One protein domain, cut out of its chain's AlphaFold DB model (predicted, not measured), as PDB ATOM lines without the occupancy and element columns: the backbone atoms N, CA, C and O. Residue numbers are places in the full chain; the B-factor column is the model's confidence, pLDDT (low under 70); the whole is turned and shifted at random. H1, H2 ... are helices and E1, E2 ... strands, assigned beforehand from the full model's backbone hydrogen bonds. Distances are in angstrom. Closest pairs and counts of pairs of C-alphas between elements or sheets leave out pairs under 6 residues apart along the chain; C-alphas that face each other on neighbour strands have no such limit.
ATOM      1  N   ILE A 134     148.104 182.539 116.546       95.06
ATOM      2  CA  ILE A 134     148.482 182.423 117.950       95.06
ATOM      3  C   ILE A 134     149.733 181.552 118.016       95.06
ATOM      4  O   ILE A 134     149.691 180.364 117.702       95.06
ATOM      5  N   PHE A 135     150.843 182.146 118.434       96.12
ATOM      6  CA  PHE A 135     152.061 181.452 118.815       96.12
ATOM      7  C   PHE A 135     151.957 181.007 120.266       96.12
ATOM      8  O   PHE A 135     151.903 181.838 121.167       96.12
ATOM      9  N   SER A 136     151.919 179.702 120.501       97.94
ATOM     10  CA  SER A 136     151.923 179.115 121.837       97.94
ATOM     11  C   SER A 136     153.297 178.552 122.157       97.94
ATOM     12  O   SER A 136     153.863 177.837 121.333       97.94
ATOM     13  N   ILE A 137     153.811 178.823 123.355       98.06
ATOM     14  CA  ILE A 137     155.123 178.347 123.802       98.06
ATOM     15  C   ILE A 137     155.111 178.004 125.291       98.06
ATOM     16  O   ILE A 137     154.453 178.659 126.096       98.06
ATOM     17  N   THR A 138     155.867 176.979 125.663       97.31
ATOM     18  CA  THR A 138     156.316 176.776 127.039       97.31
ATOM     19  C   THR A 138     157.773 176.314 127.047       97.31
ATOM     20  O   THR A 138     158.225 175.643 126.114       97.31
ATOM     21  N   VAL A 139     158.519 176.717 128.073       96.25
ATOM     22  CA  VAL A 139     159.967 176.510 128.183       96.25
ATOM     23  C   VAL A 139     160.322 176.068 129.591       96.25
ATOM     24  O   VAL A 139     159.894 176.690 130.559       96.25
ATOM     25  N   ASP A 140     161.153 175.035 129.689       94.69
ATOM     26  CA  ASP A 140     161.788 174.593 130.923       94.69
ATOM     27  C   ASP A 140     163.289 174.961 130.901       94.69
ATOM     28  O   ASP A 140     164.042 174.430 130.080       94.69
ATOM     29  N   ASN A 141     163.785 175.893 131.724       93.88
ATOM     30  CA  ASN A 141     163.139 176.519 132.891       93.88
ATOM     31  C   ASN A 141     162.669 177.964 132.664       93.88
ATOM     32  O   ASN A 141     161.751 178.413 133.345       93.88
ATOM     33  N   GLU A 142     163.333 178.713 131.781       97.62
ATOM     34  CA  GLU A 142     163.060 180.135 131.563       97.62
ATOM     35  C   GLU A 142     163.107 180.499 130.072       97.62
ATOM     36  O   GLU A 142     164.090 180.236 129.382       97.62
ATOM     37  N   LEU A 143     162.056 181.148 129.573       98.31
ATOM     38  CA  LEU A 143     162.032 181.832 128.283       98.31
ATOM     39  C   LEU A 143     162.651 183.225 128.451       98.31
ATOM     40  O   LEU A 143     162.085 184.082 129.127       98.31
ATOM     41  N   SER A 144     163.823 183.452 127.858       97.88
ATOM     42  CA  SER A 144     164.611 184.670 128.084       97.88
ATOM     43  C   SER A 144     164.405 185.738 127.016       97.88
ATOM     44  O   SER A 144     164.340 186.918 127.349       97.88
ATOM     45  N   GLU A 145     164.337 185.358 125.739       98.50
ATOM     46  CA  GLU A 145     164.149 186.301 124.628       98.50
ATOM     47  C   GLU A 145     163.333 185.644 123.506       98.50
ATOM     48  O   GLU A 145     163.525 184.466 123.196       98.50
ATOM     49  N   VAL A 146     162.442 186.414 122.880       98.31
ATOM     50  CA  VAL A 146     161.678 186.019 121.689       98.31
ATOM     51  C   VAL A 146     161.809 187.129 120.660       98.31
ATOM     52  O   VAL A 146     161.647 188.304 120.989       98.31
ATOM     53  N   TYR A 147     162.071 186.746 119.416       97.94
ATOM     54  CA  TYR A 147     162.145 187.653 118.284       97.94
ATOM     55  C   TYR A 147     161.276 187.147 117.144       97.94
ATOM     56  O   TYR A 147     161.353 185.976 116.766       97.94
ATOM     57  N   ILE A 148     160.488 188.047 116.567       95.31
ATOM     58  CA  ILE A 148     159.667 187.777 115.390       95.31
ATOM     59  C   ILE A 148     160.198 188.639 114.260       95.31
ATOM     60  O   ILE A 148     160.187 189.864 114.338       95.31
ATOM     61  N   ASN A 149     160.691 187.995 113.205       92.38
ATOM     62  CA  ASN A 149     161.290 188.654 112.048       92.38
ATOM     63  C   ASN A 149     162.422 189.626 112.423       92.38
ATOM     64  O   ASN A 149     162.597 190.656 111.772       92.38
ATOM     65  N   GLY A 150     163.158 189.334 113.493       93.69
ATOM     66  CA  GLY A 150     164.211 190.194 114.028       93.69
ATOM     67  C   GLY A 150     163.761 191.259 115.031       93.69
ATOM     68  O   GLY A 150     164.624 191.886 115.642       93.69
ATOM     69  N   ASP A 151     162.458 191.436 115.255       95.06
ATOM     70  CA  ASP A 151     161.930 192.401 116.222       95.06
ATOM     71  C   ASP A 151     161.742 191.738 117.592       95.06
ATOM     72  O   ASP A 151     161.156 190.658 117.692       95.06
ATOM     73  N   SER A 152     162.250 192.374 118.651       97.12
ATOM     74  CA  SER A 152     162.171 191.844 120.018       97.12
ATOM     75  C   SER A 152     160.744 191.908 120.561       97.12
ATOM     76  O   SER A 152     160.101 192.958 120.522       97.12
ATOM     77  N   VAL A 153     160.270 190.793 121.119       97.75
ATOM     78  CA  VAL A 153     158.987 190.707 121.819       97.75
ATOM     79  C   VAL A 153     159.233 190.790 123.333       97.75
ATOM     80  O   VAL A 153     159.925 189.931 123.886       97.75
ATOM     81  N   PRO A 154     158.672 191.789 124.043       97.81
ATOM     82  CA  PRO A 154     158.882 191.948 125.480       97.81
ATOM     83  C   PRO A 154     158.369 190.756 126.303       97.81
ATOM     84  O   PRO A 154     157.160 190.580 126.476       97.81
ATOM     85  N   ILE A 155     159.293 189.975 126.878       98.19
ATOM     86  CA  ILE A 155     158.965 188.779 127.674       98.19
ATOM     87  C   ILE A 155     158.016 189.101 128.827       98.19
ATOM     88  O   ILE A 155     156.966 188.480 128.954       98.19
ATOM     89  N   ALA A 156     158.339 190.122 129.622       96.88
ATOM     90  CA  ALA A 156     157.570 190.472 130.815       96.88
ATOM     91  C   ALA A 156     156.112 190.882 130.530       96.88
ATOM     92  O   ALA A 156     155.276 190.795 131.426       96.88
ATOM     93  N   LEU A 157     155.809 191.344 129.311       97.56
ATOM     94  CA  LEU A 157     154.466 191.791 128.935       97.56
ATOM     95  C   LEU A 157     153.630 190.662 128.327       97.56
ATOM     96  O   LEU A 157     152.439 190.562 128.609       97.56
ATOM     97  N   TYR A 158     154.248 189.834 127.485       97.94
ATOM     98  CA  TYR A 158     153.526 188.883 126.639       97.94
ATOM     99  C   TYR A 158     153.662 187.421 127.066       97.94
ATOM    100  O   TYR A 158     152.858 186.593 126.645       97.94
ATOM    101  N   PHE A 159     154.639 187.103 127.913       98.12
ATOM    102  CA  PHE A 159     154.933 185.742 128.355       98.12
ATOM    103  C   PHE A 159     154.968 185.686 129.895       98.12
ATOM    104  O   PHE A 159     156.030 185.523 130.501       98.12
ATOM    105  N   PRO A 160     153.818 185.886 130.574       98.12
ATOM    106  CA  PRO A 160     153.753 185.929 132.037       98.12
ATOM    107  C   PRO A 160     154.148 184.604 132.705       98.12
ATOM    108  O   PRO A 160     154.498 184.600 133.887       98.12
ATOM    109  N   ASN A 161     154.109 183.485 131.977       98.25
ATOM    110  CA  ASN A 161     154.540 182.175 132.455       98.25
ATOM    111  C   ASN A 161     155.943 181.797 131.958       98.25
ATOM    112  O   ASN A 161     156.318 180.631 132.063       98.25
ATOM    113  N   ALA A 162     156.760 182.762 131.519       97.69
ATOM    114  CA  ALA A 162     158.103 182.523 130.991       97.69
ATOM    115  C   ALA A 162     159.016 181.691 131.908       97.69
ATOM    116  O   ALA A 162     159.965 181.099 131.416       97.69
ATOM    117  N   LYS A 163     158.751 181.631 133.223       97.62
ATOM    118  CA  LYS A 163     159.505 180.838 134.218       97.62
ATOM    119  C   LYS A 163     158.748 179.616 134.755       97.62
ATOM    120  O   LYS A 163     159.117 179.059 135.786       97.62
ATOM    121  N   ASN A 164     157.623 179.258 134.141       96.25
ATOM    122  CA  ASN A 164     156.744 178.188 134.595       96.25
ATOM    123  C   ASN A 164     156.350 177.289 133.424       96.25
ATOM    124  O   ASN A 164     155.300 177.471 132.812       96.25
ATOM    125  N   TRP A 165     157.164 176.263 133.180       94.69
ATOM    126  CA  TRP A 165     156.979 175.333 132.067       94.69
ATOM    127  C   TRP A 165     155.639 174.568 132.092       94.69
ATOM    128  O   TRP A 165     155.185 174.065 131.063       94.69
ATOM    129  N   MET A 166     154.966 174.496 133.247       94.62
ATOM    130  CA  MET A 166     153.649 173.857 133.376       94.62
ATOM    131  C   MET A 166     152.508 174.705 132.796       94.62
ATOM    132  O   MET A 166     151.378 174.226 132.697       94.62
ATOM    133  N   LYS A 167     152.767 175.968 132.442       96.69
ATOM    134  CA  LYS A 167     151.780 176.876 131.863       96.69
ATOM    135  C   LYS A 167     152.271 177.391 130.518       96.69
ATOM    136  O   LYS A 167     153.350 177.952 130.409       96.69
ATOM    137  N   THR A 168     151.448 177.209 129.495       97.94
ATOM    138  CA  THR A 168     151.720 177.710 128.148       97.94
ATOM    139  C   THR A 168     151.402 179.197 128.058       97.94
ATOM    140  O   THR A 168     150.320 179.625 128.460       97.94
ATOM    141  N   ASP A 169     152.324 179.964 127.489       98.56
ATOM    142  CA  ASP A 169     152.090 181.342 127.071       98.56
ATOM    143  C   ASP A 169     151.614 181.393 125.617       98.56
ATOM    144  O   ASP A 169     151.882 180.491 124.819       98.56
ATOM    145  N   ALA A 170     150.898 182.460 125.271       97.75
ATOM    146  CA  ALA A 170     150.361 182.679 123.939       97.75
ATOM    147  C   ALA A 170     150.621 184.118 123.487       97.75
ATOM    148  O   ALA A 170     150.358 185.066 124.222       97.75
ATOM    149  N   TYR A 171     151.087 184.276 122.252       97.38
ATOM    150  CA  TYR A 171     151.360 185.559 121.623       97.38
ATOM    151  C   TYR A 171     150.645 185.650 120.279       97.38
ATOM    152  O   TYR A 171     150.668 184.705 119.493       97.38
ATOM    153  N   ASN A 172     150.012 186.785 119.997       95.88
ATOM    154  CA  ASN A 172     149.366 187.008 118.711       95.88
ATOM    155  C   ASN A 172     150.390 187.550 117.709       95.88
ATOM    156  O   ASN A 172     150.805 188.704 117.811       95.88
ATOM    157  N   ILE A 173     150.804 186.718 116.753       92.62
ATOM    158  CA  ILE A 173     151.682 187.157 115.672       92.62
ATOM    159  C   ILE A 173     150.854 187.986 114.694       92.62
ATOM    160  O   ILE A 173     149.912 187.492 114.073       92.62
ATOM    161  N   THR A 174     151.239 189.247 114.530       88.25
ATOM    162  CA  THR A 174     150.690 190.127 113.500       88.25
ATOM    163  C   THR A 174     151.575 190.090 112.259       88.25
ATOM    164  O   THR A 174     152.772 190.371 112.350       88.25
ATOM    165  N   GLY A 175     150.985 189.806 111.099       83.69
ATOM    166  CA  GLY A 175     151.699 189.738 109.824       83.69
ATOM    167  C   GLY A 175     152.399 188.397 109.579       83.69
ATOM    168  O   GLY A 175     152.130 187.396 110.238       83.69
ATOM    169  N   TYR A 176     153.285 188.379 108.586       79.50
ATOM    170  CA  TYR A 176     153.982 187.173 108.143       79.50
ATOM    171  C   TYR A 176     155.068 186.756 109.115       79.50
ATOM    172  O   TYR A 176     155.789 187.605 109.627       79.50
ATOM    173  N   LEU A 177     155.233 185.452 109.314       86.69
ATOM    174  CA  LEU A 177     156.343 184.895 110.072       86.69
ATOM    175  C   LEU A 177     157.398 184.350 109.104       86.69
ATOM    176  O   LEU A 177     157.205 183.299 108.501       86.69
ATOM    177  N   TYR A 178     158.496 185.087 108.957       86.06
ATOM    178  CA  TYR A 178     159.656 184.723 108.138       86.06
ATOM    179  C   TYR A 178     160.767 184.100 108.983       86.06
ATOM    180  O   TYR A 178     161.402 183.139 108.565       86.06
ATOM    181  N   ALA A 179     160.992 184.644 110.181       90.94
ATOM    182  CA  ALA A 179     161.974 184.134 111.125       90.94
ATOM    183  C   ALA A 179     161.418 184.193 112.549       90.94
ATOM    184  O   ALA A 179     160.848 185.205 112.963       90.94
ATOM    185  N   LEU A 180     161.620 183.118 113.306       95.56
ATOM    186  CA  LEU A 180     161.299 183.039 114.726       95.56
ATOM    187  C   LEU A 180     162.567 182.648 115.476       95.56
ATOM    188  O   LEU A 180     163.111 181.571 115.249       95.56
ATOM    189  N   ALA A 181     163.028 183.522 116.362       97.62
ATOM    190  CA  ALA A 181     164.239 183.306 117.142       97.62
ATOM    191  C   ALA A 181     163.880 183.267 118.629       97.62
ATOM    192  O   ALA A 181     163.198 184.159 119.133       97.62
ATOM    193  N   ILE A 182     164.317 182.221 119.331       98.31
ATOM    194  CA  ILE A 182     163.976 181.992 120.738       98.31
ATOM    195  C   ILE A 182     165.252 181.706 121.521       98.31
ATOM    196  O   ILE A 182     166.052 180.858 121.129       98.31
ATOM    197  N   LYS A 183     165.423 182.398 122.646       98.12
ATOM    198  CA  LYS A 183     166.470 182.120 123.625       98.12
ATOM    199  C   LYS A 183     165.827 181.622 124.904       98.12
ATOM    200  O   LYS A 183     165.014 182.318 125.513       98.12
ATOM    201  N   SER A 184     166.230 180.434 125.322       96.94
ATOM    202  CA  SER A 184     165.822 179.821 126.579       96.94
ATOM    203  C   SER A 184     167.015 179.627 127.507       96.94
ATOM    204  O   SER A 184     168.172 179.570 127.082       96.94
ATOM    205  N   TYR A 185     166.719 179.526 128.795       96.00
ATOM    206  CA  TYR A 185     167.673 179.242 129.847       96.00
ATOM    207  C   TYR A 185     167.218 178.019 130.645       96.00
ATOM    208  O   TYR A 185     166.061 177.901 131.052       96.00
ATOM    209  N   ASN A 186     168.158 177.107 130.875       94.12
ATOM    210  CA  ASN A 186     167.985 175.940 131.726       94.12
ATOM    211  C   ASN A 186     168.899 176.107 132.952       94.12
ATOM    212  O   ASN A 186     170.118 176.234 132.812       94.12
ATOM    213  N   ALA A 187     168.304 176.118 134.142       92.50
ATOM    214  CA  ALA A 187     168.967 176.246 135.435       92.50
ATOM    215  C   ALA A 187     169.666 174.944 135.884       92.50
ATOM    216  O   ALA A 187     170.389 174.944 136.882       92.50
ATOM    217  N   GLY A 188     169.482 173.841 135.152       87.19
ATOM    218  CA  GLY A 188     170.134 172.554 135.376       87.19
ATOM    219  C   GLY A 188     169.174 171.375 135.200       87.19
ATOM    220  O   GLY A 188     167.962 171.521 135.268       87.19
ATOM    221  N   GLY A 189     169.722 170.171 135.013       88.69
ATOM    222  CA  GLY A 189     168.915 168.967 134.790       88.69
ATOM    223  C   GLY A 189     168.391 168.844 133.354       88.69
ATOM    224  O   GLY A 189     169.006 169.353 132.411       88.69
ATOM    225  N   ALA A 190     167.294 168.101 133.185       86.75
ATOM    226  CA  ALA A 190     166.580 168.033 131.914       86.75
ATOM    227  C   ALA A 190     165.865 169.367 131.655       86.75
ATOM    228  O   ALA A 190     165.411 170.006 132.593       86.75
ATOM    229  N   GLY A 191     165.795 169.782 130.394       89.69
ATOM    230  CA  GLY A 191     165.100 170.997 129.986       89.69
ATOM    231  C   GLY A 191     164.746 170.930 128.508       89.69
ATOM    232  O   GLY A 191     165.166 170.009 127.799       89.69
ATOM    233  N   GLY A 192     163.974 171.901 128.041       92.81
ATOM    234  CA  GLY A 192     163.499 171.930 126.666       92.81
ATOM    235  C   GLY A 192     162.479 173.030 126.431       92.81
ATOM    236  O   GLY A 192     162.090 173.754 127.343       92.81
ATOM    237  N   MET A 193     162.038 173.152 125.187       95.06
ATOM    238  CA  MET A 193     160.929 174.023 124.821       95.06
ATOM    239  C   MET A 193     160.002 173.292 123.864       95.06
ATOM    240  O   MET A 193     160.456 172.475 123.064       95.06
ATOM    241  N   ILE A 194     158.720 173.628 123.927       95.62
ATOM    242  CA  ILE A 194     157.746 173.245 122.912       95.62
ATOM    243  C   ILE A 194     156.985 174.489 122.490       95.62
ATOM    244  O   ILE A 194     156.515 175.263 123.328       95.62
ATOM    245  N   ALA A 195     156.884 174.692 121.184       96.56
ATOM    246  CA  ALA A 195     156.160 175.817 120.632       96.56
ATOM    247  C   ALA A 195     155.458 175.442 119.333       96.56
ATOM    248  O   ALA A 195     155.909 174.563 118.593       96.56
ATOM    249  N   LYS A 196     154.346 176.118 119.055       95.44
ATOM    250  CA  LYS A 196     153.611 175.964 117.802       95.44
ATOM    251  C   LYS A 196     152.805 177.203 117.451       95.44
ATOM    252  O   LYS A 196     152.445 177.981 118.332       95.44
ATOM    253  N   THR A 197     152.461 177.343 116.182       93.38
ATOM    254  CA  THR A 197     151.426 178.274 115.728       93.38
ATOM    255  C   THR A 197     150.061 177.582 115.666       93.38
ATOM    256  O   THR A 197     149.972 176.360 115.525       93.38
ATOM    257  N   SER A 198     148.975 178.345 115.797       91.88
ATOM    258  CA  SER A 198     147.595 177.830 115.784       91.88
ATOM    259  C   SER A 198     147.192 177.155 114.473       91.88
ATOM    260  O   SER A 198     146.364 176.249 114.482       91.88
ATOM    261  N   ASP A 199     147.788 177.576 113.362       84.50
ATOM    262  CA  ASP A 199     147.628 176.982 112.032       84.50
ATOM    263  C   ASP A 199     148.522 175.746 111.814       84.50
ATOM    264  O   ASP A 199     148.501 175.151 110.739       84.50
ATOM    265  N   ASN A 200     149.300 175.346 112.829       82.81
ATOM    266  CA  ASN A 200     150.290 174.267 112.788       82.81
ATOM    267  C   ASN A 200     151.396 174.456 111.737       82.81
ATOM    268  O   ASN A 200     152.142 173.507 111.481       82.81
ATOM    269  N   TYR A 201     151.523 175.655 111.160       82.75
ATOM    270  CA  TYR A 201     152.541 175.976 110.166       82.75
ATOM    271  C   TYR A 201     153.953 175.862 110.743       82.75
ATOM    272  O   TYR A 201     154.847 175.316 110.099       82.75
ATOM    273  N   MET A 202     154.144 176.321 111.983       88.56
ATOM    274  CA  MET A 202     155.388 176.147 112.722       88.56
ATOM    275  C   MET A 202     155.166 175.301 113.962       88.56
ATOM    276  O   MET A 202     154.219 175.506 114.720       88.56
ATOM    277  N   GLN A 203     156.082 174.361 114.173       92.62
ATOM    278  CA  GLN A 203     156.153 173.495 115.343       92.62
ATOM    279  C   GLN A 203     157.626 173.283 115.686       92.62
ATOM    280  O   GLN A 203     158.453 173.132 114.784       92.62
ATOM    281  N   THR A 204     157.972 173.284 116.970       93.75
ATOM    282  CA  THR A 204     159.309 172.880 117.429       93.75
ATOM    283  C   THR A 204     159.545 171.411 117.103       93.75
ATOM    284  O   THR A 204     158.792 170.557 117.561       93.75
ATOM    285  N   ASN A 205     160.575 171.127 116.311       91.69
ATOM    286  CA  ASN A 205     161.001 169.785 115.916       91.69
ATOM    287  C   ASN A 205     162.494 169.820 115.514       91.69
ATOM    288  O   ASN A 205     163.177 170.823 115.729       91.69
ATOM    289  N   THR A 206     163.009 168.750 114.909       90.38
ATOM    290  CA  THR A 206     164.421 168.641 114.496       90.38
ATOM    291  C   THR A 206     164.808 169.513 113.292       90.38
ATOM    292  O   THR A 206     165.994 169.631 112.986       90.38
ATOM    293  N   SER A 207     163.863 170.167 112.603       89.81
ATOM    294  CA  SER A 207     164.200 171.105 111.520       89.81
ATOM    295  C   SER A 207     164.784 172.421 112.041       89.81
ATOM    296  O   SER A 207     165.489 173.107 111.304       89.81
ATOM    297  N   TRP A 208     164.549 172.746 113.314       94.31
ATOM    298  CA  TRP A 208     165.096 173.932 113.965       94.31
ATOM    299  C   TRP A 208     166.617 173.856 114.078       94.31
ATOM    300  O   TRP A 208     167.188 172.779 114.252       94.31
ATOM    301  N   LYS A 209     167.275 175.012 114.031       95.06
ATOM    302  CA  LYS A 209     168.708 175.162 114.291       95.06
ATOM    303  C   LYS A 209     168.928 175.644 115.718       95.06
ATOM    304  O   LYS A 209     168.186 176.491 116.211       95.06
ATOM    305  N   CYS A 210     169.914 175.086 116.417       96.50
ATOM    306  CA  CYS A 210     170.149 175.374 117.833       96.50
ATOM    307  C   CYS A 210     171.641 175.448 118.153       96.50
ATOM    308  O   CYS A 210     172.436 174.642 117.682       96.50
ATOM    309  N   THR A 211     172.023 176.372 119.031       95.94
ATOM    310  CA  THR A 211     173.381 176.468 119.573       95.94
ATOM    311  C   THR A 211     173.334 176.924 121.027       95.94
ATOM    312  O   THR A 211     172.388 177.584 121.450       95.94
ATOM    313  N   ASN A 212     174.356 176.574 121.805       93.62
ATOM    314  CA  ASN A 212     174.562 177.098 123.158       93.62
ATOM    315  C   ASN A 212     175.567 178.263 123.196       93.62
ATOM    316  O   ASN A 212     175.887 178.763 124.274       93.62
ATOM    317  N   MET A 213     176.090 178.663 122.038       94.88
ATOM    318  CA  MET A 213     177.021 179.776 121.893       94.88
ATOM    319  C   MET A 213     176.251 181.042 121.521       94.88
ATOM    320  O   MET A 213     175.369 181.013 120.668       94.88
ATOM    321  N   TYR A 214     176.588 182.164 122.151       94.75
ATOM    322  CA  TYR A 214     175.997 183.450 121.795       94.75
ATOM    323  C   TYR A 214     176.685 184.034 120.558       94.75
ATOM    324  O   TYR A 214     177.914 184.110 120.509       94.75
ATOM    325  N   TYR A 215     175.884 184.506 119.605       95.88
ATOM    326  CA  TYR A 215     176.338 185.239 118.426       95.88
ATOM    327  C   TYR A 215     175.565 186.547 118.334       95.88
ATOM    328  O   TYR A 215     174.347 186.553 118.483       95.88
ATOM    329  N   ASP A 216     176.248 187.663 118.097       96.25
ATOM    330  CA  ASP A 216     175.548 188.935 117.939       96.25
ATOM    331  C   ASP A 216     174.683 188.938 116.668       96.25
ATOM    332  O   ASP A 216     175.098 188.456 115.614       96.25
ATOM    333  N   GLY A 217     173.464 189.468 116.774       96.00
ATOM    334  CA  GLY A 217     172.512 189.515 115.664       96.00
ATOM    335  C   GLY A 217     171.922 188.167 115.229       96.00
ATOM    336  O   GLY A 217     171.280 188.137 114.183       96.00
ATOM    337  N   TRP A 218     172.082 187.094 116.012       97.12
ATOM    338  CA  TRP A 218     171.554 185.745 115.727       97.12
ATOM    339  C   TRP A 218     170.047 185.682 115.425       97.12
ATOM    340  O   TRP A 218     169.576 184.755 114.780       97.12
ATOM    341  N   TYR A 219     169.285 186.666 115.904       96.25
ATOM    342  CA  TYR A 219     167.837 186.759 115.734       96.25
ATOM    343  C   TYR A 219     167.402 187.473 114.443       96.25
ATOM    344  O   TYR A 219     166.205 187.564 114.164       96.25
ATOM    345  N   LYS A 220     168.339 188.040 113.674       93.50
ATOM    346  CA  LYS A 220     168.034 188.769 112.433       93.50
ATOM    347  C   LYS A 220     167.620 187.795 111.331       93.50
ATOM    348  O   LYS A 220     168.158 186.702 111.231       93.50
ATOM    349  N   MET A 221     166.713 188.226 110.452       89.06
ATOM    350  CA  MET A 221     166.205 187.376 109.359       89.06
ATOM    351  C   MET A 221     167.274 186.964 108.341       89.06
ATOM    352  O   MET A 221     167.082 186.001 107.613       89.06
ATOM    353  N   ASP A 222     168.360 187.728 108.230       86.75
ATOM    354  CA  ASP A 222     169.468 187.452 107.316       86.75
ATOM    355  C   ASP A 222     170.685 186.830 108.012       86.75
ATOM    356  O   ASP A 222     171.771 186.796 107.435       86.75
ATOM    357  N   TYR A 223     170.527 186.374 109.256       90.62
ATOM    358  CA  TYR A 223     171.582 185.658 109.957       90.62
ATOM    359  C   TYR A 223     171.781 184.263 109.342       90.62
ATOM    360  O   TYR A 223     170.819 183.530 109.133       90.62
ATOM    361  N   ASP A 224     173.034 183.894 109.062       88.19
ATOM    362  CA  ASP A 224     173.392 182.572 108.540       88.19
ATOM    363  C   ASP A 224     173.589 181.582 109.696       88.19
ATOM    364  O   ASP A 224     174.608 181.601 110.385       88.19
ATOM    365  N   ASP A 225     172.604 180.713 109.909       92.25
ATOM    366  CA  ASP A 225     172.627 179.642 110.905       92.25
ATOM    367  C   ASP A 225     172.996 178.273 110.303       92.25
ATOM    368  O   ASP A 225     172.861 177.241 110.964       92.25
ATOM    369  N   SER A 226     173.507 178.226 109.065       87.69
ATOM    370  CA  SER A 226     173.800 176.964 108.368       87.69
ATOM    371  C   SER A 226     174.821 176.083 109.095       87.69
ATOM    372  O   SER A 226     174.773 174.854 108.991       87.69
ATOM    373  N   PHE A 227     175.715 176.697 109.875       88.19
ATOM    374  CA  PHE A 227     176.714 176.009 110.693       88.19
ATOM    375  C   PHE A 227     176.176 175.534 112.052       88.19
ATOM    376  O   PHE A 227     176.888 174.842 112.785       88.19
ATOM    377  N   TRP A 228     174.946 175.902 112.425       94.38
ATOM    378  CA  TRP A 228     174.328 175.433 113.659       94.38
ATOM    379  C   TRP A 228     173.840 173.990 113.484       94.38
ATOM    380  O   TRP A 228     173.272 173.632 112.441       94.38
ATOM    381  N   PRO A 229     174.027 173.135 114.503       91.31
ATOM    382  CA  PRO A 229     173.431 171.815 114.483       91.31
ATOM    383  C   PRO A 229     171.902 171.915 114.542       91.31
ATOM    384  O   PRO A 229     171.319 172.897 115.010       91.31
ATOM    385  N   HIS A 230     171.253 170.858 114.064       91.25
ATOM    386  CA  HIS A 230     169.818 170.681 114.231       91.25
ATOM    387  C   HIS A 230     169.447 170.540 115.711       91.25
ATOM    388  O   HIS A 230     170.223 170.028 116.523       91.25
ATOM    389  N   ALA A 231     168.243 170.986 116.057       93.19
ATOM    390  CA  ALA A 231     167.640 170.739 117.351       93.19
ATOM    391  C   ALA A 231     167.471 169.230 117.573       93.19
ATOM    392  O   ALA A 231     167.224 168.462 116.643       93.19
ATOM    393  N   ILE A 232     167.586 168.808 118.828       89.56
ATOM    394  CA  ILE A 232     167.407 167.414 119.233       89.56
ATOM    395  C   ILE A 232     166.062 167.314 119.952       89.56
ATOM    396  O   ILE A 232     165.817 168.079 120.886       89.56
ATOM    397  N   ALA A 233     165.216 166.367 119.543       87.56
ATOM    398  CA  ALA A 233     163.977 166.063 120.255       87.56
ATOM    399  C   ALA A 233     164.289 165.603 121.692       87.56
ATOM    400  O   ALA A 233     165.164 164.762 121.919       87.56
ATOM    401  N   GLY A 234     163.619 166.205 122.676       78.38
ATOM    402  CA  GLY A 234     163.875 165.953 124.094       78.38
ATOM    403  C   GLY A 234     163.363 164.587 124.567       78.38
ATOM    404  O   GLY A 234     162.420 164.032 124.011       78.38
ATOM    405  N   ILE A 235     163.941 164.072 125.659       64.94
ATOM    406  CA  ILE A 235     163.596 162.753 126.232       64.94
ATOM    407  C   ILE A 235     162.114 162.678 126.662       64.94
ATOM    408  O   ILE A 235     161.469 161.644 126.513       64.94
ATOM    409  N   CYS A 236     161.526 163.791 127.113       56.66
ATOM    410  CA  CYS A 236     160.114 163.830 127.509       56.66
ATOM    411  C   CYS A 236     159.138 163.618 126.335       56.66
ATOM    412  O   CYS A 236     157.968 163.312 126.557       56.66
TER     413      CYS A 236
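Overview. This is residues 134 to 236 of the 441 residues of the protein "Apple domain-containing protein" of Helobdella robusta (UniProt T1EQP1). Little of this compact domain is regular structure: two small antiparallel sheets, E4-E1-E6 and E3-E2-E5, lie partly face to face, joined at one end by the turn from E1 to E2. Residues 198 to 236, with no named element, run past E6 and E5. The 103 printed residues, mostly strand in class, run E1, E2, E3, H1, E4, E5, E6; under half are in named elements. The radius of gyration of the C-alphas is 13.1 A, the spans 33 by 31 by 25 A.

Arrangement. Within hydrogen-bond range, E1, residues 134 to 140, has N 136 and O 196 of E6, residues 192 to 197, at 2.8 A, and N 135 and O 171 of E4, residues 169 to 173, at 2.8 A. E2, residues 142 to 148, forms a hairpin with E3, residues 151 to 153 (N 153 and O 146, 2.8 A), and neighbours E5, residues 180 to 185 (N 147 and O 181, 2.8 A). H1, residues 155 to 158, only grazes this sheet; too short for O i to N i+4 pairs, it has its one O i to N i+3 pair within range.

Along the chain. E1, 20.2 A long, begins at C-alpha 134 (148.482, 182.423, 117.950); E6, 17.5 A, ends at C-alpha 197 (151.426, 178.274, 115.728).

Size, cuts and confidence. The printed part has no cut; residues 235 to 236 are under pLDDT 70.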